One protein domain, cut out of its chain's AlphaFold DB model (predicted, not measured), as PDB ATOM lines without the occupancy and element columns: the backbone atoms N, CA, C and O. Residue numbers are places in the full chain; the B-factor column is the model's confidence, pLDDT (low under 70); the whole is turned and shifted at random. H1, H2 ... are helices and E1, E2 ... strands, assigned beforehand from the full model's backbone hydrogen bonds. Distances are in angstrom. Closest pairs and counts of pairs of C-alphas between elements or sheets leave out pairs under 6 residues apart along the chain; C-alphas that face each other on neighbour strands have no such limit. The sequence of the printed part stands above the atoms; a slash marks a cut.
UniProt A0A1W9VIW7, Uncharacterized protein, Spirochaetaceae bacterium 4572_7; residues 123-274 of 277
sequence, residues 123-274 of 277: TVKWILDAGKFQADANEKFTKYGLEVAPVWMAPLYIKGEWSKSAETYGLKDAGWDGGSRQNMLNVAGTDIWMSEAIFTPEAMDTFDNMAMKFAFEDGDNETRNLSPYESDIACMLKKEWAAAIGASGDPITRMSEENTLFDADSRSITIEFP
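This is residues 123 to 274 of the 277 residues of an uncharacterized protein of Spirochaetaceae bacterium 4572_7 (UniProt A0A1W9VIW7). Two small sheets of three strands, E3 E1 E6 and E2 E4 E5, lie face to face as a sandwich wrapped in long loops. H3 packs beside the second sheet, next to E4, while H1 carries on from E1 past one end of the first sheet and H2 sits near the opposite end, after E3. The printed part has 152 residues, with three named helices and six named strands in the order E1 H1 E2 E3 H2 E4 H3 E5 E6; the first sheet is mixed, the second antiparallel. The class is mixed, helices and strands, with 69 residues, under half, in named elements. The whole is compact, with a radius of gyration of the C-alphas of 15.8 A and spans of 49 by 34 by 31 A.

In the first sheet, E1 is residues 123 to 129, 19.4 A long, beginning at C-alpha 123 (204.341, 308.151, 169.624); E3 is residues 192 to 199, 23.2 A; E6 is residues 268 to 273, 16.2 A, ending at C-alpha 273 (219.566, 314.430, 173.754). In the second, E2 is residues 157 to 160, E4 residues 211 to 217, 19.6 A, and E5 residues 252 to 254. H1 is residues 130 to 143, 19.9 A; H2 is residues 201 to 206; H3 is residues 232 to 245, 20.2 A, beginning at C-alpha 232 (222.340, 328.708, 169.823).

E1 is the inner strand of its sheet. It is parallel to E6, with N 127 and O 271 2.9 A apart, and antiparallel to E3, with N 126 and O 195 2.9 A apart, both within hydrogen-bond range. The sheets' facing parts are 9.6 A centre to centre, with strands at 34 degrees. E4 pairs antiparallel with E2 over residues 214 to 217, N 215 to O 159 at 2.8 A, and with E5 over residues 211 to 213, N 212 to O 253 at 2.8 A. H3 is on this sheet, beside the strands and over none; the closest C-alphas of H3 and E4, Ala 234 and Phe 216, are 5.4 A apart. H1 only grazes the first sheet, with residues 130 to 133. H1 and H3 are close but not clearly touching, about perpendicular at 87 degrees, with C-alphas 137 and 236 closest at 7.9 A. H2 is on neither sheet. In H1, H2 and H3 every O i to N i+4 pair is within hydrogen-bond range.

The two farthest C-alphas, those of Gly 145 and Glu 167, are 50.2 A apart. The printed part has no cut. The links H1 to E2, E2 to E3, E4 to H3 and E5 to E6 are long. Mean pLDDT of the printed part is 82.4, with residues 166 to 167, 175 to 180 and 221 to 232 under 70.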
ATOM      1  N   THR A 123     203.959 306.950 168.871       93.06
ATOM      2  CA  THR A 123     204.341 308.151 169.624       93.06
ATOM      3  C   THR A 123     205.829 308.413 169.460       93.06
ATOM      4  O   THR A 123     206.645 307.535 169.732       93.06
ATOM      5  N   VAL A 124     206.215 309.629 169.089       93.31
ATOM      6  CA  VAL A 124     207.611 310.070 169.174       93.31
ATOM      7  C   VAL A 124     207.794 310.945 170.389       93.31
ATOM      8  O   VAL A 124     207.059 311.908 170.585       93.31
ATOM      9  N   LYS A 125     208.777 310.577 171.205       94.19
ATOM     10  CA  LYS A 125     209.132 311.250 172.448       94.19
ATOM     11  C   LYS A 125     210.485 311.911 172.260       94.19
ATOM     12  O   LYS A 125     211.467 311.224 171.982       94.19
ATOM     13  N   TRP A 126     210.544 313.222 172.441       94.00
ATOM     14  CA  TRP A 126     211.803 313.956 172.508       94.00
ATOM     15  C   TRP A 126     212.106 314.275 173.957       94.00
ATOM     16  O   TRP A 126     211.269 314.847 174.650       94.00
ATOM     17  N   ILE A 127     213.307 313.920 174.398       94.19
ATOM     18  CA  ILE A 127     213.824 314.225 175.726       94.19
ATOM     19  C   ILE A 127     215.139 314.971 175.529       94.19
ATOM     20  O   ILE A 127     216.041 314.468 174.866       94.19
ATOM     21  N   LEU A 128     215.252 316.162 176.096       92.81
ATOM     22  CA  LEU A 128     216.436 317.005 176.045       92.81
ATOM     23  C   LEU A 128     216.919 317.272 177.469       92.81
ATOM     24  O   LEU A 128     216.283 318.005 178.215       92.81
ATOM     25  N   ASP A 129     218.061 316.710 177.838       92.38
ATOM     26  CA  ASP A 129     218.822 317.112 179.016       92.38
ATOM     27  C   ASP A 129     219.588 318.397 178.682       92.38
ATOM     28  O   ASP A 129     220.739 318.380 178.227       92.38
ATOM     29  N   ALA A 130     218.902 319.529 178.854       89.50
ATOM     30  CA  ALA A 130     219.480 320.834 178.602       89.50
ATOM     31  C   ALA A 130     220.666 321.053 179.551       89.50
ATOM     32  O   ALA A 130     221.740 321.428 179.109       89.50
ATOM     33  N   GLY A 131     220.556 320.731 180.838       89.69
ATOM     34  CA  GLY A 131     221.633 320.968 181.813       89.69
ATOM     35  C   GLY A 131     222.949 320.302 181.412       89.69
ATOM     36  O   GLY A 131     224.004 320.948 181.380       89.69
ATOM     37  N   LYS A 132     222.887 319.029 181.002       88.75
ATOM     38  CA  LYS A 132     224.048 318.324 180.455       88.75
ATOM     39  C   LYS A 132     224.583 319.000 179.197       88.75
ATOM     40  O   LYS A 132     225.796 319.172 179.062       88.75
ATOM     41  N   PHE A 133     223.696 319.403 178.297       84.44
ATOM     42  CA  PHE A 133     224.083 320.127 177.096       84.44
ATOM     43  C   PHE A 133     224.817 321.450 177.420       84.44
ATOM     44  O   PHE A 133     225.740 321.827 176.700       84.44
ATOM     45  N   GLN A 134     224.510 322.115 178.545       86.25
ATOM     46  CA  GLN A 134     225.083 323.429 178.909       86.25
ATOM     47  C   GLN A 134     226.504 323.223 179.372       86.25
ATOM     48  O   GLN A 134     227.399 324.003 179.053       86.25
ATOM     49  N   ALA A 135     226.694 322.168 180.161       87.75
ATOM     50  CA  ALA A 135     227.992 321.757 180.647       87.75
ATOM     51  C   ALA A 135     228.912 321.420 179.465       87.75
ATOM     52  O   ALA A 135     230.016 321.964 179.382       87.75
ATOM     53  N   ASP A 136     228.425 320.618 178.511       84.62
ATOM     54  CA  ASP A 136     229.176 320.235 177.310       84.62
ATOM     55  C   ASP A 136     229.485 321.473 176.426       84.62
ATOM     56  O   ASP A 136     230.582 321.602 175.867       84.62
ATOM     57  N   ALA A 137     228.557 322.435 176.340       83.69
ATOM     58  CA  ALA A 137     228.752 323.722 175.673       83.69
ATOM     59  C   ALA A 137     229.851 324.569 176.333       83.69
ATOM     60  O   ALA A 137     230.784 325.028 175.666       83.69
ATOM     61  N   ASN A 138     229.767 324.746 177.651       86.69
ATOM     62  CA  ASN A 138     230.711 325.531 178.442       86.69
ATOM     63  C   ASN A 138     232.135 324.966 178.358       86.69
ATOM     64  O   ASN A 138     233.092 325.731 178.204       86.69
ATOM     65  N   GLU A 139     232.291 323.638 178.392       87.12
ATOM     66  CA  GLU A 139     233.594 322.982 178.227       87.12
ATOM     67  C   GLU A 139     234.218 323.319 176.861       87.12
ATOM     68  O   GLU A 139     235.392 323.699 176.773       87.12
ATOM     69  N   LYS A 140     233.425 323.244 175.782       83.31
ATOM     70  CA  LYS A 140     233.883 323.575 174.425       83.31
ATOM     71  C   LYS A 140     234.286 325.042 174.305       83.31
ATOM     72  O   LYS A 140     235.353 325.319 173.764       83.31
ATOM     73  N   PHE A 141     233.475 325.972 174.807       84.88
ATOM     74  CA  PHE A 141     233.783 327.405 174.753       84.88
ATOM     75  C   PHE A 141     235.072 327.729 175.512       84.88
ATOM     76  O   PHE A 141     235.968 328.368 174.953       84.88
ATOM     77  N   THR A 142     235.229 327.160 176.710       86.19
ATOM     78  CA  THR A 142     236.452 327.288 177.515       86.19
ATOM     79  C   THR A 142     237.681 326.798 176.746       86.19
ATOM     80  O   THR A 142     238.713 327.470 176.719       86.19
ATOM     81  N   LYS A 143     237.580 325.659 176.044       85.69
ATOM     82  CA  LYS A 143     238.669 325.113 175.215       85.69
ATOM     83  C   LYS A 143     239.109 326.060 174.090       85.69
ATOM     84  O   LYS A 143     240.276 326.030 173.701       85.69
ATOM     85  N   TYR A 144     238.204 326.887 173.572       83.62
ATOM     86  CA  TYR A 144     238.504 327.892 172.547       83.62
ATOM     87  C   TYR A 144     238.909 329.259 173.122       83.62
ATOM     88  O   TYR A 144     239.126 330.194 172.353       83.62
ATOM     89  N   GLY A 145     239.049 329.385 174.447       84.00
ATOM     90  CA  GLY A 145     239.391 330.648 175.108       84.00
ATOM     91  C   GLY A 145     238.236 331.652 175.148       84.00
ATOM     92  O   GLY A 145     238.481 332.848 175.285       84.00
ATOM     93  N   LEU A 146     236.996 331.181 175.000       82.25
ATOM     94  CA  LEU A 146     235.787 331.983 175.170       82.25
ATOM     95  C   LEU A 146     235.301 331.848 176.618       82.25
ATOM     96  O   LEU A 146     235.335 330.753 177.177       82.25
ATOM     97  N   GLU A 147     234.869 332.955 177.226       75.50
ATOM     98  CA  GLU A 147     234.599 333.002 178.671       75.50
ATOM     99  C   GLU A 147     233.306 332.279 179.081       75.50
ATOM    100  O   GLU A 147     233.283 331.658 180.140       75.50
ATOM    101  N   VAL A 148     232.240 332.335 178.270       75.62
ATOM    102  CA  VAL A 148     230.926 331.746 178.599       75.62
ATOM    103  C   VAL A 148     230.212 331.302 177.316       75.62
ATOM    104  O   VAL A 148     230.214 332.040 176.328       75.62
ATOM    105  N   ALA A 149     229.615 330.104 177.308       81.06
ATOM    106  CA  ALA A 149     228.726 329.697 176.221       81.06
ATOM    107  C   ALA A 149     227.362 330.393 176.364       81.06
ATOM    108  O   ALA A 149     226.938 330.657 177.489       81.06
ATOM    109  N   PRO A 150     226.645 330.674 175.265       79.19
ATOM    110  CA  PRO A 150     225.257 331.109 175.338       79.19
ATOM    111  C   PRO A 150     224.431 330.256 176.306       79.19
ATOM    112  O   PRO A 150     224.507 329.025 176.274       79.19
ATOM    113  N   VAL A 151     223.668 330.932 177.164       81.38
ATOM    114  CA  VAL A 151     222.657 330.309 178.021       81.38
ATOM    115  C   VAL A 151     221.337 330.361 177.267       81.38
ATOM    116  O   VAL A 151     220.971 331.428 176.772       81.38
ATOM    117  N   TRP A 152     220.657 329.226 177.149       81.12
ATOM    118  CA  TRP A 152     219.320 329.178 176.553       81.12
ATOM    119  C   TRP A 152     218.278 329.801 177.464       81.12
ATOM    120  O   TRP A 152     218.428 329.874 178.686       81.12
ATOM    121  N   MET A 153     217.171 330.180 176.842       83.00
ATOM    122  CA  MET A 153     216.031 330.759 177.530       83.00
ATOM    123  C   MET A 153     214.827 329.828 177.486       83.00
ATOM    124  O   MET A 153     214.391 329.400 176.425       83.00
ATOM    125  N   ALA A 154     214.254 329.535 178.650       85.25
ATOM    126  CA  ALA A 154     212.932 328.931 178.704       85.25
ATOM    127  C   ALA A 154     211.878 329.885 178.095       85.25
ATOM    128  O   ALA A 154     212.048 331.105 178.178       85.25
ATOM    129  N   PRO A 155     210.772 329.357 177.548       87.38
ATOM    130  CA  PRO A 155     210.480 327.930 177.353       87.38
ATOM    131  C   PRO A 155     211.273 327.308 176.189       87.38
ATOM    132  O   PRO A 155     211.720 328.015 175.288       87.38
ATOM    133  N   LEU A 156     211.437 325.979 176.205       90.12
ATOM    134  CA  LEU A 156     211.979 325.234 175.066       90.12
ATOM    135  C   LEU A 156     210.863 324.654 174.198       90.12
ATOM    136  O   LEU A 156     209.776 324.318 174.672       90.12
ATOM    137  N   TYR A 157     211.177 324.496 172.918       89.44
ATOM    138  CA  TYR A 157     210.265 323.997 171.905       89.44
ATOM    139  C   TYR A 157     210.932 322.926 171.051       89.44
ATOM    140  O   TYR A 157     212.143 322.946 170.827       89.44
ATOM    141  N   ILE A 158     210.113 322.030 170.511       89.38
ATOM    142  CA  ILE A 158     210.485 321.153 169.405       89.38
ATOM    143  C   ILE A 158     209.770 321.630 168.139       89.38
ATOM    144  O   ILE A 158     208.606 322.025 168.188       89.38
ATOM    145  N   LYS A 159     210.461 321.598 167.002       87.19
ATOM    146  CA  LYS A 159     209.876 321.789 165.672       87.19
ATOM    147  C   LYS A 159     210.351 320.714 164.711       87.19
ATOM    148  O   LYS A 159     211.391 320.091 164.933       87.19
ATOM    149  N   GLY A 160     209.666 320.574 163.586       86.31
ATOM    150  CA  GLY A 160     210.174 319.795 162.462       86.31
ATOM    151  C   GLY A 160     209.249 319.770 161.261       86.31
ATOM    152  O   GLY A 160     208.316 320.562 161.161       86.31
ATOM    153  N   GLU A 161     209.545 318.872 160.327       87.25
ATOM    154  CA  GLU A 161     208.855 318.754 159.035       87.25
ATOM    155  C   GLU A 161     207.513 317.995 159.162       87.25
ATOM    156  O   GLU A 161     207.251 317.060 158.408       87.25
ATOM    157  N   TRP A 162     206.665 318.368 160.130       87.12
ATOM    158  CA  TRP A 162     205.311 317.825 160.316       87.12
ATOM    159  C   TRP A 162     204.314 318.927 160.671       87.12
ATOM    160  O   TRP A 162     204.682 319.921 161.281       87.12
ATOM    161  N   SER A 163     203.037 318.769 160.343       83.00
ATOM    162  CA  SER A 163     202.021 319.773 160.666       83.00
ATOM    163  C   SER A 163     201.343 319.500 162.019       83.00
ATOM    164  O   SER A 163     201.257 318.357 162.460       83.00
ATOM    165  N   LYS A 164     200.863 320.555 162.694       74.94
ATOM    166  CA  LYS A 164     200.259 320.472 164.044       74.94
ATOM    167  C   LYS A 164     198.762 320.788 164.108       74.94
ATOM    168  O   LYS A 164     198.231 320.987 165.198       74.94
ATOM    169  N   SER A 165     198.105 320.945 162.959       73.44
ATOM    170  CA  SER A 165     196.676 321.275 162.937       73.44
ATOM    171  C   SER A 165     195.844 320.067 163.371       73.44
ATOM    172  O   SER A 165     196.303 318.936 163.241       73.44
ATOM    173  N   ALA A 166     194.621 320.291 163.855       65.44
ATOM    174  CA  ALA A 166     193.733 319.198 164.253       65.44
ATOM    175  C   ALA A 166     193.419 318.229 163.095       65.44
ATOM    176  O   ALA A 166     193.260 317.036 163.324       65.44
ATOM    177  N   GLU A 167     193.364 318.731 161.858       69.31
ATOM    178  CA  GLU A 167     193.018 317.938 160.670       69.31
ATOM    179  C   GLU A 167     194.222 317.219 160.055       69.31
ATOM    180  O   GLU A 167     194.065 316.203 159.387       69.31
ATOM    181  N   THR A 168     195.428 317.752 160.255       73.25
ATOM    182  CA  THR A 168     196.640 317.285 159.567       73.25
ATOM    183  C   THR A 168     197.738 316.844 160.531       73.25
ATOM    184  O   THR A 168     198.884 316.680 160.119       73.25
ATOM    185  N   TYR A 169     197.430 316.662 161.816       79.75
ATOM    186  CA  TYR A 169     198.437 316.417 162.847       79.75
ATOM    187  C   TYR A 169     199.405 315.284 162.459       79.75
ATOM    188  O   TYR A 169     199.000 314.161 162.164       79.75
ATOM    189  N   GLY A 170     200.703 315.591 162.442       81.19
ATOM    190  CA  GLY A 170     201.773 314.653 162.102       81.19
ATOM    191  C   GLY A 170     202.041 314.476 160.602       81.19
ATOM    192  O   GLY A 170     203.084 313.920 160.262       81.19
ATOM    193  N   LEU A 171     201.177 314.960 159.695       85.88
ATOM    194  CA  LEU A 171     201.438 314.897 158.249       85.88
ATOM    195  C   LEU A 171     202.706 315.677 157.900       85.88
ATOM    196  O   LEU A 171     202.914 316.772 158.423       85.88
ATOM    197  N   LYS A 172     203.521 315.146 156.986       85.88
ATOM    198  CA  LYS A 172     204.738 315.809 156.522       85.88
ATOM    199  C   LYS A 172     204.430 317.196 155.960       85.88
ATOM    200  O   LYS A 172     203.617 317.340 155.049       85.88
ATOM    201  N   ASP A 173     205.157 318.194 156.448       83.75
ATOM    202  CA  ASP A 173     205.121 319.564 155.937       83.75
ATOM    203  C   ASP A 173     206.429 319.879 155.189       83.75
ATOM    204  O   ASP A 173     207.508 319.391 155.534       83.75
ATOM    205  N   ALA A 174     206.335 320.673 154.123       72.00
ATOM    206  CA  ALA A 174     207.490 321.168 153.381       72.00
ATOM    207  C   ALA A 174     208.214 322.310 154.119       72.00
ATOM    208  O   ALA A 174     209.375 322.593 153.816       72.00
ATOM    209  N   GLY A 175     207.529 322.985 155.047       69.50
ATOM    210  CA  GLY A 175     208.078 324.072 155.848       69.50
ATOM    211  C   GLY A 175     208.588 323.617 157.215       69.50
ATOM    212  O   GLY A 175     207.962 322.816 157.897       69.50
ATOM    213  N   TRP A 176     209.698 324.207 157.652       68.12
ATOM    214  CA  TRP A 176     210.134 324.176 159.054       68.12
ATOM    215  C   TRP A 176     209.338 325.149 159.938       68.12
ATOM    216  O   TRP A 176     209.202 324.915 161.135       68.12
ATOM    217  N   ASP A 177     208.824 326.230 159.339       57.72
ATOM    218  CA  ASP A 177     208.124 327.331 160.022       57.72
ATOM    219  C   ASP A 177     206.597 327.264 159.876       57.72
ATOM    220  O   ASP A 177     205.896 328.154 160.355       57.72
ATOM    221  N   GLY A 178     206.056 326.223 159.229       51.00
ATOM    222  CA  GLY A 178     204.624 326.064 158.912       51.00
ATOM    223  C   GLY A 178     203.700 325.891 160.125       51.00
ATOM    224  O   GLY A 178     202.523 325.574 159.982       51.00
ATOM    225  N   GLY A 179     204.219 326.110 161.333       55.88
ATOM    226  CA  GLY A 179     203.477 326.028 162.577       55.88
ATOM    227  C   GLY A 179     203.880 324.861 163.465       55.88
ATOM    228  O   GLY A 179     203.364 324.792 164.561       55.88
ATOM    229  N   SER A 180     204.820 323.990 163.110       67.31
ATOM    230  CA  SER A 180     205.142 322.759 163.864       67.31
ATOM    231  C   SER A 180     205.833 322.936 165.225       67.31
ATOM    232  O   SER A 180     206.206 321.955 165.863       67.31
ATOM    233  N   ARG A 181     205.996 324.179 165.693       81.62
ATOM    234  CA  ARG A 181     206.538 324.491 167.017       81.62
ATOM    235  C   ARG A 181     205.589 323.985 168.108       81.62
ATOM    236  O   ARG A 181     204.447 324.454 168.197       81.62
ATOM    237  N   GLN A 182     206.083 323.066 168.929       86.69
ATOM    238  CA  GLN A 182     205.390 322.457 170.057       86.69
ATOM    239  C   GLN A 182     206.165 322.730 171.349       86.69
ATOM    240  O   GLN A 182     207.392 322.634 171.378       86.69
ATOM    241  N   ASN A 183     205.441 323.076 172.415       90.69
ATOM    242  CA  ASN A 183     206.032 323.308 173.730       90.69
ATOM    243  C   ASN A 183     206.688 322.033 174.269       90.69
ATOM    244  O   ASN A 183     206.226 320.913 174.019       90.69
ATOM    245  N   MET A 184     207.748 322.211 175.047       94.31
ATOM    246  CA  MET A 184     208.325 321.151 175.858       94.31
ATOM    247  C   MET A 184     208.015 321.405 177.334       94.31
ATOM    248  O   MET A 184     208.174 322.522 177.821       94.31
ATOM    249  N   LEU A 185     207.616 320.356 178.046       95.44
ATOM    250  CA  LEU A 185     207.494 320.340 179.499       95.44
ATOM    251  C   LEU A 185     208.895 320.349 180.118       95.44
ATOM    252  O   LEU A 185     209.704 319.480 179.786       95.44
ATOM    253  N   ASN A 186     209.168 321.267 181.046       94.38
ATOM    254  CA  ASN A 186     210.334 321.160 181.920       94.38
ATOM    255  C   ASN A 186     210.014 320.204 183.074       94.38
ATOM    256  O   ASN A 186     209.071 320.411 183.834       94.38
ATOM    257  N   VAL A 187     210.798 319.141 183.223       91.38
ATOM    258  CA  VAL A 187     210.619 318.193 184.320       91.38
ATOM    259  C   VAL A 187     211.055 318.859 185.620       91.38
ATOM    260  O   VAL A 187     212.243 319.131 185.819       91.38
ATOM    261  N   ALA A 188     210.090 319.071 186.515       87.06
ATOM    262  CA  ALA A 188     210.277 319.789 187.769       87.06
ATOM    263  C   ALA A 188     211.525 319.336 188.547       87.06
ATOM    264  O   ALA A 188     211.733 318.150 188.815       87.06
ATOM    265  N   GLY A 189     212.347 320.312 188.942       86.56
ATOM    266  CA  GLY A 189     213.584 320.081 189.694       86.56
ATOM    267  C   GLY A 189     214.753 319.554 188.857       86.56
ATOM    268  O   GLY A 189     215.758 319.130 189.430       86.56
ATOM    269  N   THR A 190     214.640 319.568 187.528       90.31
ATOM    270  CA  THR A 190     215.692 319.125 186.608       90.31
ATOM    271  C   THR A 190     215.845 320.095 185.434       90.31
ATOM    272  O   THR A 190     214.964 320.907 185.163       90.31
ATOM    273  N   ASP A 191     216.931 319.950 184.680       91.50
ATOM    274  CA  ASP A 191     217.107 320.635 183.395       91.50
ATOM    275  C   ASP A 191     216.655 319.766 182.206       91.50
ATOM    276  O   ASP A 191     217.112 319.952 181.077       91.50
ATOM    277  N   ILE A 192     215.792 318.777 182.455       92.94
ATOM    278  CA  ILE A 192     215.281 317.882 181.421       92.94
ATOM    279  C   ILE A 192     213.982 318.450 180.867       92.94
ATOM    280  O   ILE A 192     213.057 318.770 181.609       92.94
ATOM    281  N   TRP A 193     213.904 318.529 179.548       94.75
ATOM    282  CA  TRP A 193     212.746 318.986 178.802       94.75
ATOM    283  C   TRP A 193     212.198 317.850 177.959       94.75
ATOM    284  O   TRP A 193     212.970 317.082 177.385       94.75
ATOM    285  N   MET A 194     210.878 317.732 177.854       95.31
ATOM    286  CA  MET A 194     210.270 316.681 177.045       95.31
ATOM    287  C   MET A 194     209.042 317.125 176.271       95.31
ATOM    288  O   MET A 194     208.299 318.002 176.697       95.31
ATOM    289  N   SER A 195     208.818 316.490 175.127       93.06
ATOM    290  CA  SER A 195     207.598 316.644 174.339       93.06
ATOM    291  C   SER A 195     207.255 315.343 173.625       93.06
ATOM    292  O   SER A 195     208.131 314.500 173.405       93.06
ATOM    293  N   GLU A 196     205.986 315.168 173.276       92.69
ATOM    294  CA  GLU A 196     205.487 313.971 172.602       92.69
ATOM    295  C   GLU A 196     204.575 314.352 171.442       92.69
ATOM    296  O   GLU A 196     203.726 315.227 171.581       92.69
ATOM    297  N   ALA A 197     204.706 313.670 170.309       90.12
ATOM    298  CA  ALA A 197     203.778 313.816 169.195       90.12
ATOM    299  C   ALA A 197     203.373 312.451 168.652       90.12
ATOM    300  O   ALA A 197     204.167 311.507 168.631       90.12
ATOM    301  N   ILE A 198     202.127 312.362 168.197       91.56
ATOM    302  CA  ILE A 198     201.583 311.158 167.579       91.56
ATOM    303  C   ILE A 198     201.642 311.274 166.071       91.56
ATOM    304  O   ILE A 198     201.295 312.303 165.498       91.56
ATOM    305  N   PHE A 199     202.032 310.173 165.444       92.06
ATOM    306  CA  PHE A 199     202.039 310.020 164.005       92.06
ATOM    307  C   PHE A 199     201.137 308.846 163.651       92.06
ATOM    308  O   PHE A 199     201.400 307.699 164.019       92.06
ATOM    309  N   THR A 200     200.036 309.166 162.976       92.94
ATOM    310  CA  THR A 200     199.086 308.186 162.447       92.94
ATOM    311  C   THR A 200     199.722 307.379 161.308       92.94
ATOM    312  O   THR A 200     200.730 307.813 160.747       92.94
ATOM    313  N   PRO A 201     199.153 306.226 160.911       92.69
ATOM    314  CA  PRO A 201     199.609 305.510 159.719       92.69
ATOM    315  C   PRO A 201     199.669 306.398 158.471       92.69
ATOM    316  O   PRO A 201     200.679 306.406 157.778       92.69
ATOM    317  N   GLU A 202     198.648 307.231 158.257       91.44
ATOM    318  CA  GLU A 202     198.628 308.205 157.161       91.44
ATOM    319  C   GLU A 202     199.791 309.200 157.261       91.44
ATOM    320  O   GLU A 202     200.505 309.421 156.285       91.44
ATOM    321  N   ALA A 203     200.037 309.761 158.450       90.31
ATOM    322  CA  ALA A 203     201.167 310.652 158.680       90.31
ATOM    323  C   ALA A 203     202.504 309.968 158.383       90.31
ATOM    324  O   ALA A 203     203.328 310.537 157.668       90.31
ATOM    325  N   MET A 204     202.710 308.742 158.868       91.62
ATOM    326  CA  MET A 204     203.917 307.962 158.581       91.62
ATOM    327  C   MET A 204     204.104 307.738 157.073       91.62
ATOM    328  O   MET A 204     205.212 307.926 156.566       91.62
ATOM    329  N   ASP A 205     203.029 307.433 156.343       91.50
ATOM    330  CA  ASP A 205     203.060 307.234 154.891       91.50
ATOM    331  C   ASP A 205     203.480 308.506 154.135       91.50
ATOM    332  O   ASP A 205     204.207 308.420 153.143       91.50
ATOM    333  N   THR A 206     203.118 309.704 154.620       89.94
ATOM    334  CA  THR A 206     203.553 310.969 153.989       89.94
ATOM    335  C   THR A 206     205.064 311.204 154.041       89.94
ATOM    336  O   THR A 206     205.600 311.999 153.259       89.94
ATOM    337  N   PHE A 207     205.780 310.503 154.925       87.00
ATOM    338  CA  PHE A 207     207.235 310.533 154.939       87.00
ATOM    339  C   PHE A 207     207.857 309.614 153.882       87.00
ATOM    340  O   PHE A 207     209.040 309.786 153.624       87.00
ATOM    341  N   ASP A 208     207.115 308.713 153.220       81.31
ATOM    342  CA  ASP A 208     207.566 307.857 152.100       81.31
ATOM    343  C   ASP A 208     209.003 307.318 152.276       81.31
ATOM    344  O   ASP A 208     209.910 307.574 151.483       81.31
ATOM    345  N   ASN A 209     209.254 306.626 153.394       74.94
ATOM    346  CA  ASN A 209     210.570 306.089 153.783       74.94
ATOM    347  C   ASN A 209     211.685 307.122 154.051       74.94
ATOM    348  O   ASN A 209     212.814 306.731 154.383       74.94
ATOM    349  N   MET A 210     211.399 308.418 153.946       84.06
ATOM    350  CA  MET A 210     212.288 309.500 154.352       84.06
ATOM    351  C   MET A 210     212.303 309.640 155.873       84.06
ATOM    352  O   MET A 210     211.354 309.297 156.577       84.06
ATOM    353  N   ALA A 211     213.409 310.163 156.389       87.94
ATOM    354  CA  ALA A 211     213.481 310.563 157.781       87.94
ATOM    355  C   ALA A 211     212.884 311.969 157.947       87.94
ATOM    356  O   ALA A 211     213.141 312.855 157.131       87.94
ATOM    357  N   MET A 212     212.109 312.163 159.009       89.12
ATOM    358  CA  MET A 212     211.595 313.458 159.427       89.12
ATOM    359  C   MET A 212     212.733 314.267 160.044       89.12
ATOM    360  O   MET A 212     213.399 313.779 160.962       89.12
ATOM    361  N   LYS A 213     212.943 315.498 159.572       88.88
ATOM    362  CA  LYS A 213     213.861 316.432 160.230       88.88
ATOM    363  C   LYS A 213     213.183 317.135 161.398       88.88
ATOM    364  O   LYS A 213     211.992 317.438 161.332       88.88
ATOM    365  N   PHE A 214     213.954 317.425 162.438       88.62
ATOM    366  CA  PHE A 214     213.489 318.175 163.601       88.62
ATOM    367  C   PHE A 214     214.607 319.031 164.204       88.62
ATOM    368  O   PHE A 214     215.785 318.838 163.908       88.62
ATOM    369  N   ALA A 215     214.236 319.989 165.046       87.19
ATOM    370  CA  ALA A 215     215.157 320.848 165.779       87.19
ATOM    371  C   ALA A 215     214.541 321.286 167.112       87.19
ATOM    372  O   ALA A 215     213.320 321.370 167.238       87.19
ATOM    373  N   PHE A 216     215.401 321.592 168.081       87.75
ATOM    374  CA  PHE A 216     215.004 322.215 169.340       87.75
ATOM    375  C   PHE A 216     215.235 323.719 169.262       87.75
ATOM    376  O   PHE A 216     216.234 324.156 168.692       87.75
ATOM    377  N   GLU A 217     214.344 324.495 169.858       85.38
ATOM    378  CA  GLU A 217     214.445 325.949 169.955       85.38
ATOM    379  C   GLU A 217     214.280 326.398 171.401       85.38
ATOM    380  O   GLU A 217     213.624 325.728 172.197       85.38
ATOM    381  N   ASP A 218     214.840 327.556 171.720       85.06
ATOM    382  CA  ASP A 218     214.618 328.249 172.978       85.06
ATOM    383  C   ASP A 218     213.720 329.485 172.777       85.06
ATOM    384  O   ASP A 218     213.284 329.798 171.666       85.06
ATOM    385  N   GLY A 219     213.356 330.138 173.878       77.19
ATOM    386  CA  GLY A 219     212.425 331.265 173.908       77.19
ATOM    387  C   GLY A 219     213.032 332.623 173.546       77.19
ATOM    388  O   GLY A 219     212.325 333.626 173.640       77.19
ATOM    389  N   ASP A 220     214.311 332.698 173.159       70.25
ATOM    390  CA  ASP A 220     214.984 333.963 172.825       70.25
ATOM    391  C   ASP A 220     214.544 334.473 171.441       70.25
ATOM    392  O   ASP A 220     215.248 334.350 170.442       70.25
ATOM    393  N   ASN A 221     213.339 335.044 171.385       59.66
ATOM    394  CA  ASN A 221     212.756 335.597 170.163       59.66
ATOM    395  C   ASN A 221     213.113 337.081 169.933       59.66
ATOM    396  O   ASN A 221     212.780 337.624 168.880       59.66
ATOM    397  N   GLU A 222     213.736 337.763 170.904       49.69
ATOM    398  CA  GLU A 222     213.825 339.234 170.913       49.69
ATOM    399  C   GLU A 222     215.249 339.801 170.964       49.69
ATOM    400  O   GLU A 222     215.470 340.910 170.470       49.69
ATOM    401  N   THR A 223     216.233 339.103 171.541       47.53
ATOM    402  CA  THR A 223     217.540 339.739 171.807       47.53
ATOM    403  C   THR A 223     218.584 339.493 170.727       47.53
ATOM    404  O   THR A 223     219.570 340.230 170.625       47.53
ATOM    405  N   ARG A 224     218.361 338.501 169.867       51.03
ATOM    406  CA  ARG A 224     219.295 338.123 168.811       51.03
ATOM    407  C   ARG A 224     218.490 338.042 167.528       51.03
ATOM    408  O   ARG A 224     217.590 337.225 167.430       51.03
ATOM    409  N   ASN A 225     218.812 338.879 166.539       48.47
ATOM    410  CA  ASN A 225     218.307 338.821 165.152       48.47
ATOM    411  C   ASN A 225     218.719 337.507 164.434       48.47
ATOM    412  O   ASN A 225     219.105 337.509 163.267       48.47
ATOM    413  N   LEU A 226     218.732 336.391 165.153       47.44
ATOM    414  CA  LEU A 226     218.892 335.057 164.627       47.44
ATOM    415  C   LEU A 226     217.552 334.701 164.005       47.44
ATOM    416  O   LEU A 226     216.489 334.977 164.566       47.44
ATOM    417  N   SER A 227     217.590 334.127 162.808       53.06
ATOM    418  CA  SER A 227     216.374 333.515 162.299       53.06
ATOM    419  C   SER A 227     215.927 332.434 163.305       53.06
ATOM    420  O   SER A 227     216.784 331.850 163.972       53.06
ATOM    421  N   PRO A 228     214.629 332.106 163.423       47.38
ATOM    422  CA  PRO A 228     214.152 331.014 164.290       47.38
ATOM    423  C   PRO A 228     214.868 329.663 164.049       47.38
ATOM    424  O   PRO A 228     214.774 328.719 164.822       47.38
ATOM    425  N   TYR A 229     215.623 329.545 162.958       51.22
ATOM    426  CA  TYR A 229     216.472 328.417 162.583       51.22
ATOM    427  C   TYR A 229     217.844 328.371 163.263       51.22
ATOM    428  O   TYR A 229     218.587 327.409 163.063       51.22
ATOM    429  N   GLU A 230     218.208 329.405 164.015       58.62
ATOM    430  CA  GLU A 230     219.581 329.658 164.447       58.62
ATOM    431  C   GLU A 230     219.686 329.969 165.936       58.62
ATOM    432  O   GLU A 230     220.672 330.575 166.346       58.62
ATOM    433  N   SER A 231     218.730 329.532 166.766       69.25
ATOM    434  CA  SER A 231     218.976 329.536 168.210       69.25
ATOM    435  C   SER A 231     220.291 328.804 168.502       69.25
ATOM    436  O   SER A 231     220.659 327.826 167.830       69.25
ATOM    437  N   ASP A 232     221.039 329.291 169.491       69.31
ATOM    438  CA  ASP A 232     222.340 328.708 169.823       69.31
ATOM    439  C   ASP A 232     222.190 327.220 170.170       69.31
ATOM    440  O   ASP A 232     223.012 326.394 169.757       69.31
ATOM    441  N   ILE A 233     221.075 326.862 170.819       76.31
ATOM    442  CA  ILE A 233     220.717 325.478 171.126       76.31
ATOM    443  C   ILE A 233     220.525 324.639 169.853       76.31
ATOM    444  O   ILE A 233     221.136 323.573 169.742       76.31
ATOM    445  N   ALA A 234     219.797 325.132 168.843       75.81
ATOM    446  CA  ALA A 234     219.606 324.430 167.570       75.81
ATOM    447  C   ALA A 234     220.936 324.216 166.834       75.81
ATOM    448  O   ALA A 234     221.249 323.105 166.393       75.81
ATOM    449  N   CYS A 235     221.753 325.268 166.726       75.38
ATOM    450  CA  CYS A 235     223.033 325.229 166.018       75.38
ATOM    451  C   CYS A 235     224.012 324.242 166.668       75.38
ATOM    452  O   CYS A 235     224.709 323.479 165.986       75.38
ATOM    453  N   MET A 236     224.068 324.244 167.997       75.44
ATOM    454  CA  MET A 236     224.939 323.353 168.744       75.44
ATOM    455  C   MET A 236     224.438 321.902 168.703       75.44
ATOM    456  O   MET A 236     225.243 321.008 168.429       75.44
ATOM    457  N   LEU A 237     223.132 321.661 168.866       78.38
ATOM    458  CA  LEU A 237     222.549 320.316 168.798       78.38
ATOM    459  C   LEU A 237     222.732 319.698 167.416       78.38
ATOM    460  O   LEU A 237     223.115 318.537 167.308       78.38
ATOM    461  N   LYS A 238     222.567 320.491 166.354       81.50
ATOM    462  CA  LYS A 238     222.842 320.062 164.981       81.50
ATOM    463  C   LYS A 238     224.274 319.557 164.811       81.50
ATOM    464  O   LYS A 238     224.500 318.529 164.179       81.50
ATOM    465  N   LYS A 239     225.258 320.252 165.393       79.06
ATOM    466  CA  LYS A 239     226.670 319.835 165.335       79.06
ATOM    467  C   LYS A 239     226.928 318.557 166.126       79.06
ATOM    468  O   LYS A 239     227.696 317.715 165.666       79.06
ATOM    469  N   GLU A 240     226.323 318.411 167.300       79.81
ATOM    470  CA  GLU A 240     226.470 317.194 168.106       79.81
ATOM    471  C   GLU A 240     225.810 315.988 167.452       79.81
ATOM    472  O   GLU A 240     226.431 314.931 167.365       79.81
ATOM    473  N   TRP A 241     224.606 316.174 166.917       81.19
ATOM    474  CA  TRP A 241     223.915 315.179 166.113       81.19
ATOM    475  C   TRP A 241     224.778 314.731 164.937       81.19
ATOM    476  O   TRP A 241     225.086 313.548 164.800       81.19
ATOM    477  N   ALA A 242     225.238 315.691 164.133       81.12
ATOM    478  CA  ALA A 242     226.074 315.428 162.973       81.12
ATOM    479  C   ALA A 242     227.339 314.630 163.329       81.12
ATOM    480  O   ALA A 242     227.724 313.697 162.621       81.12
ATOM    481  N   ALA A 243     227.970 314.968 164.456       79.12
ATOM    482  CA  ALA A 243     229.136 314.255 164.960       79.12
ATOM    483  C   ALA A 243     228.804 312.829 165.432       79.12
ATOM    484  O   ALA A 243     229.612 311.927 165.216       79.12
ATOM    485  N   ALA A 244     227.645 312.618 166.057       77.00
ATOM    486  CA  ALA A 244     227.229 311.320 166.580       77.00
ATOM    487  C   ALA A 244     226.897 310.317 165.468       77.00
ATOM    488  O   ALA A 244     227.306 309.161 165.546       77.00
ATOM    489  N   ILE A 245     226.204 310.760 164.414       75.31
ATOM    490  CA  ILE A 245     225.803 309.883 163.302       75.31
ATOM    491  C   ILE A 245     226.785 309.900 162.121       75.31
ATOM    492  O   ILE A 245     226.576 309.203 161.131       75.31
ATOM    493  N   GLY A 246     227.855 310.700 162.199       75.56
ATOM    494  CA  GLY A 246     228.862 310.811 161.140       75.56
ATOM    495  C   GLY A 246     228.328 311.405 159.832       75.56
ATOM    496  O   GLY A 246     228.861 311.110 158.764       75.56
ATOM    497  N   ALA A 247     227.284 312.233 159.899       71.62
ATOM    498  CA  ALA A 247     226.642 312.849 158.741       71.62
ATOM    499  C   ALA A 247     226.485 314.355 158.952       71.62
ATOM    500  O   ALA A 247     226.245 314.810 160.060       71.62
ATOM    501  N   SER A 248     226.590 315.155 157.893       72.38
ATOM    502  CA  SER A 248     226.241 316.576 157.953       72.38
ATOM    503  C   SER A 248     224.735 316.743 157.763       72.38
ATOM    504  O   SER A 248     224.207 316.278 156.754       72.38
ATOM    505  N   GLY A 249     224.044 317.436 158.663       77.44
ATOM    506  CA  GLY A 249     222.623 317.724 158.480       77.44
ATOM    507  C   GLY A 249     221.912 318.040 159.782       77.44
ATOM    508  O   GLY A 249     222.531 318.050 160.843       77.44
ATOM    509  N   ASP A 250     220.623 318.341 159.670       83.12
ATOM    510  CA  ASP A 250     219.732 318.487 160.817       83.12
ATOM    511  C   ASP A 250     219.476 317.133 161.499       83.12
ATOM    512  O   ASP A 250     219.649 316.084 160.862       83.12
ATOM    513  N   PRO A 251     219.060 317.138 162.778       86.69
ATOM    514  CA  PRO A 251     218.520 315.955 163.425       86.69
ATOM    515  C   PRO A 251     217.416 315.304 162.594       86.69
ATOM    516  O   PRO A 251     216.546 315.993 162.060       86.69
ATOM    517  N   ILE A 252     217.468 313.975 162.474       88.94
ATOM    518  CA  ILE A 252     216.502 313.195 161.699       88.94
ATOM    519  C   ILE A 252     216.033 311.960 162.456       88.94
ATOM    520  O   ILE A 252     216.799 311.330 163.176       88.94
ATOM    521  N   THR A 253     214.785 311.563 162.250       90.06
ATOM    522  CA  THR A 253     214.265 310.295 162.766       90.06
ATOM    523  C   THR A 253     213.355 309.635 161.741       90.06
ATOM    524  O   THR A 253     212.620 310.308 161.020       90.06
ATOM    525  N   ARG A 254     213.425 308.307 161.627       90.50
ATOM    526  CA  ARG A 254     212.506 307.556 160.770       90.50
ATOM    527  C   ARG A 254     211.221 307.291 161.546       90.50
ATOM    528  O   ARG A 254     211.262 306.709 162.624       90.50
ATOM    529  N   MET A 255     210.094 307.686 160.976       89.56
ATOM    530  CA  MET A 255     208.769 307.542 161.575       89.56
ATOM    531  C   MET A 255     208.173 306.182 161.218       89.56
ATOM    532  O   MET A 255     207.231 306.102 160.439       89.56
ATOM    533  N   SER A 256     208.793 305.099 161.688       89.12
ATOM    534  CA  SER A 256     208.314 303.746 161.401       89.12
ATOM    535  C   SER A 256     208.723 302.742 162.472       89.12
ATOM    536  O   SER A 256     209.662 302.970 163.234       89.12
ATOM    537  N   GLU A 257     208.056 301.588 162.471       90.12
ATOM    538  CA  GLU A 257     208.392 300.446 163.334       90.12
ATOM    539  C   GLU A 257     209.769 299.834 163.015       90.12
ATOM    540  O   GLU A 257     210.333 299.102 163.821       90.12
ATOM    541  N   GLU A 258     210.344 300.153 161.849       90.31
ATOM    542  CA  GLU A 258     211.710 299.756 161.486       90.31
ATOM    543  C   GLU A 258     212.779 300.642 162.142       90.31
ATOM    544  O   GLU A 258     213.977 300.383 161.997       90.31
ATOM    545  N   ASN A 259     212.381 301.726 162.818       90.31
ATOM    546  CA  ASN A 259     213.316 302.566 163.550       90.31
ATOM    547  C   ASN A 259     213.969 301.745 164.672       90.31
ATOM    548  O   ASN A 259     213.296 301.097 165.465       90.31
ATOM    549  N   THR A 260     215.294 301.805 164.786       90.81
ATOM    550  CA  THR A 260     216.046 301.068 165.813       90.81
ATOM    551  C   THR A 260     215.724 301.498 167.246       90.81
ATOM    552  O   THR A 260     216.078 300.791 168.183       90.81
ATOM    553  N   LEU A 261     215.106 302.668 167.418       91.44
ATOM    554  CA  LEU A 261     214.632 303.211 168.691       91.44
ATOM    555  C   LEU A 261     213.138 302.926 168.934       91.44
ATOM    556  O   LEU A 261     212.588 303.435 169.909       91.44
ATOM    557  N   PHE A 262     212.475 302.174 168.048       93.69
ATOM    558  CA  PHE A 262     211.082 301.782 168.215       93.69
ATOM    559  C   PHE A 262     210.942 300.719 169.310       93.69
ATOM    560  O   PHE A 262     211.561 299.657 169.264       93.69
ATOM    561  N   ASP A 263     210.091 301.013 170.283       93.69
ATOM    562  CA  ASP A 263     209.622 300.095 171.307       93.69
ATOM    563  C   ASP A 263     208.224 299.600 170.922       93.69
ATOM    564  O   ASP A 263     207.271 300.380 170.867       93.69
ATOM    565  N   ALA A 264     208.109 298.296 170.659       92.25
ATOM    566  CA  ALA A 264     206.866 297.662 170.241       92.25
ATOM    567  C   ALA A 264     205.812 297.596 171.357       92.25
ATOM    568  O   ALA A 264     204.621 297.644 171.050       92.25
ATOM    569  N   ASP A 265     206.228 297.526 172.628       89.06
ATOM    570  CA  ASP A 265     205.308 297.405 173.762       89.06
ATOM    571  C   ASP A 265     204.584 298.732 174.003       89.06
ATOM    572  O   ASP A 265     203.371 298.769 174.208       89.06
ATOM    573  N   SER A 266     205.328 299.839 173.931       88.50
ATOM    574  CA  SER A 266     204.777 301.190 174.083       88.50
ATOM    575  C   SER A 266     204.404 301.866 172.761       88.50
ATOM    576  O   SER A 266     203.926 303.001 172.777       88.50
ATOM    577  N   ARG A 267     204.652 301.199 171.624       91.62
ATOM    578  CA  ARG A 267     204.550 301.746 170.259       91.62
ATOM    579  C   ARG A 267     205.168 303.138 170.132       91.62
ATOM    580  O   ARG A 267     204.575 304.053 169.554       91.62
ATOM    581  N   SER A 268     206.356 303.318 170.703       93.62
ATOM    582  CA  SER A 268     206.990 304.631 170.761       93.62
ATOM    583  C   SER A 268     208.429 304.637 170.275       93.62
ATOM    584  O   SER A 268     209.141 303.647 170.378       93.62
ATOM    585  N   ILE A 269     208.856 305.771 169.732       93.94
ATOM    586  CA  ILE A 269     210.246 306.060 169.384       93.94
ATOM    587  C   ILE A 269     210.726 307.111 170.376       93.94
ATOM    588  O   ILE A 269     210.172 308.208 170.425       93.94
ATOM    589  N   THR A 270     211.749 306.790 171.164       94.06
ATOM    590  CA  THR A 270     212.304 307.736 172.140       94.06
ATOM    591  C   THR A 270     213.633 308.281 171.651       94.06
ATOM    592  O   THR A 270     214.571 307.529 171.394       94.06
ATOM    593  N   ILE A 271     213.711 309.603 171.539       91.75
ATOM    594  CA  ILE A 271     214.890 310.330 171.093       91.75
ATOM    595  C   ILE A 271     215.394 311.169 172.263       91.75
ATOM    596  O   ILE A 271     214.767 312.151 172.658       91.75
ATOM    597  N   GLU A 272     216.535 310.771 172.815       91.19
ATOM    598  CA  GLU A 272     217.173 311.452 173.940       91.19
ATOM    599  C   GLU A 272     218.368 312.286 173.473       91.19
ATOM    600  O   GLU A 272     219.207 311.818 172.701       91.19
ATOM    601  N   PHE A 273     218.466 313.508 173.986       85.94
ATOM    602  CA  PHE A 273     219.566 314.430 173.754       85.94
ATOM    603  C   PHE A 273     220.202 314.877 175.075       85.94
ATOM    604  O   PHE A 273     219.470 315.152 176.021       85.94
ATOM    605  N   PRO A 274     221.539 315.003 175.138       82.06
ATOM    606  CA  PRO A 274     222.493 314.589 174.108       82.06
ATOM    607  C   PRO A 274     222.468 313.066 173.890       82.06
ATOM    608  O   PRO A 274     222.184 312.300 174.811       82.06
TER     609      PRO A 274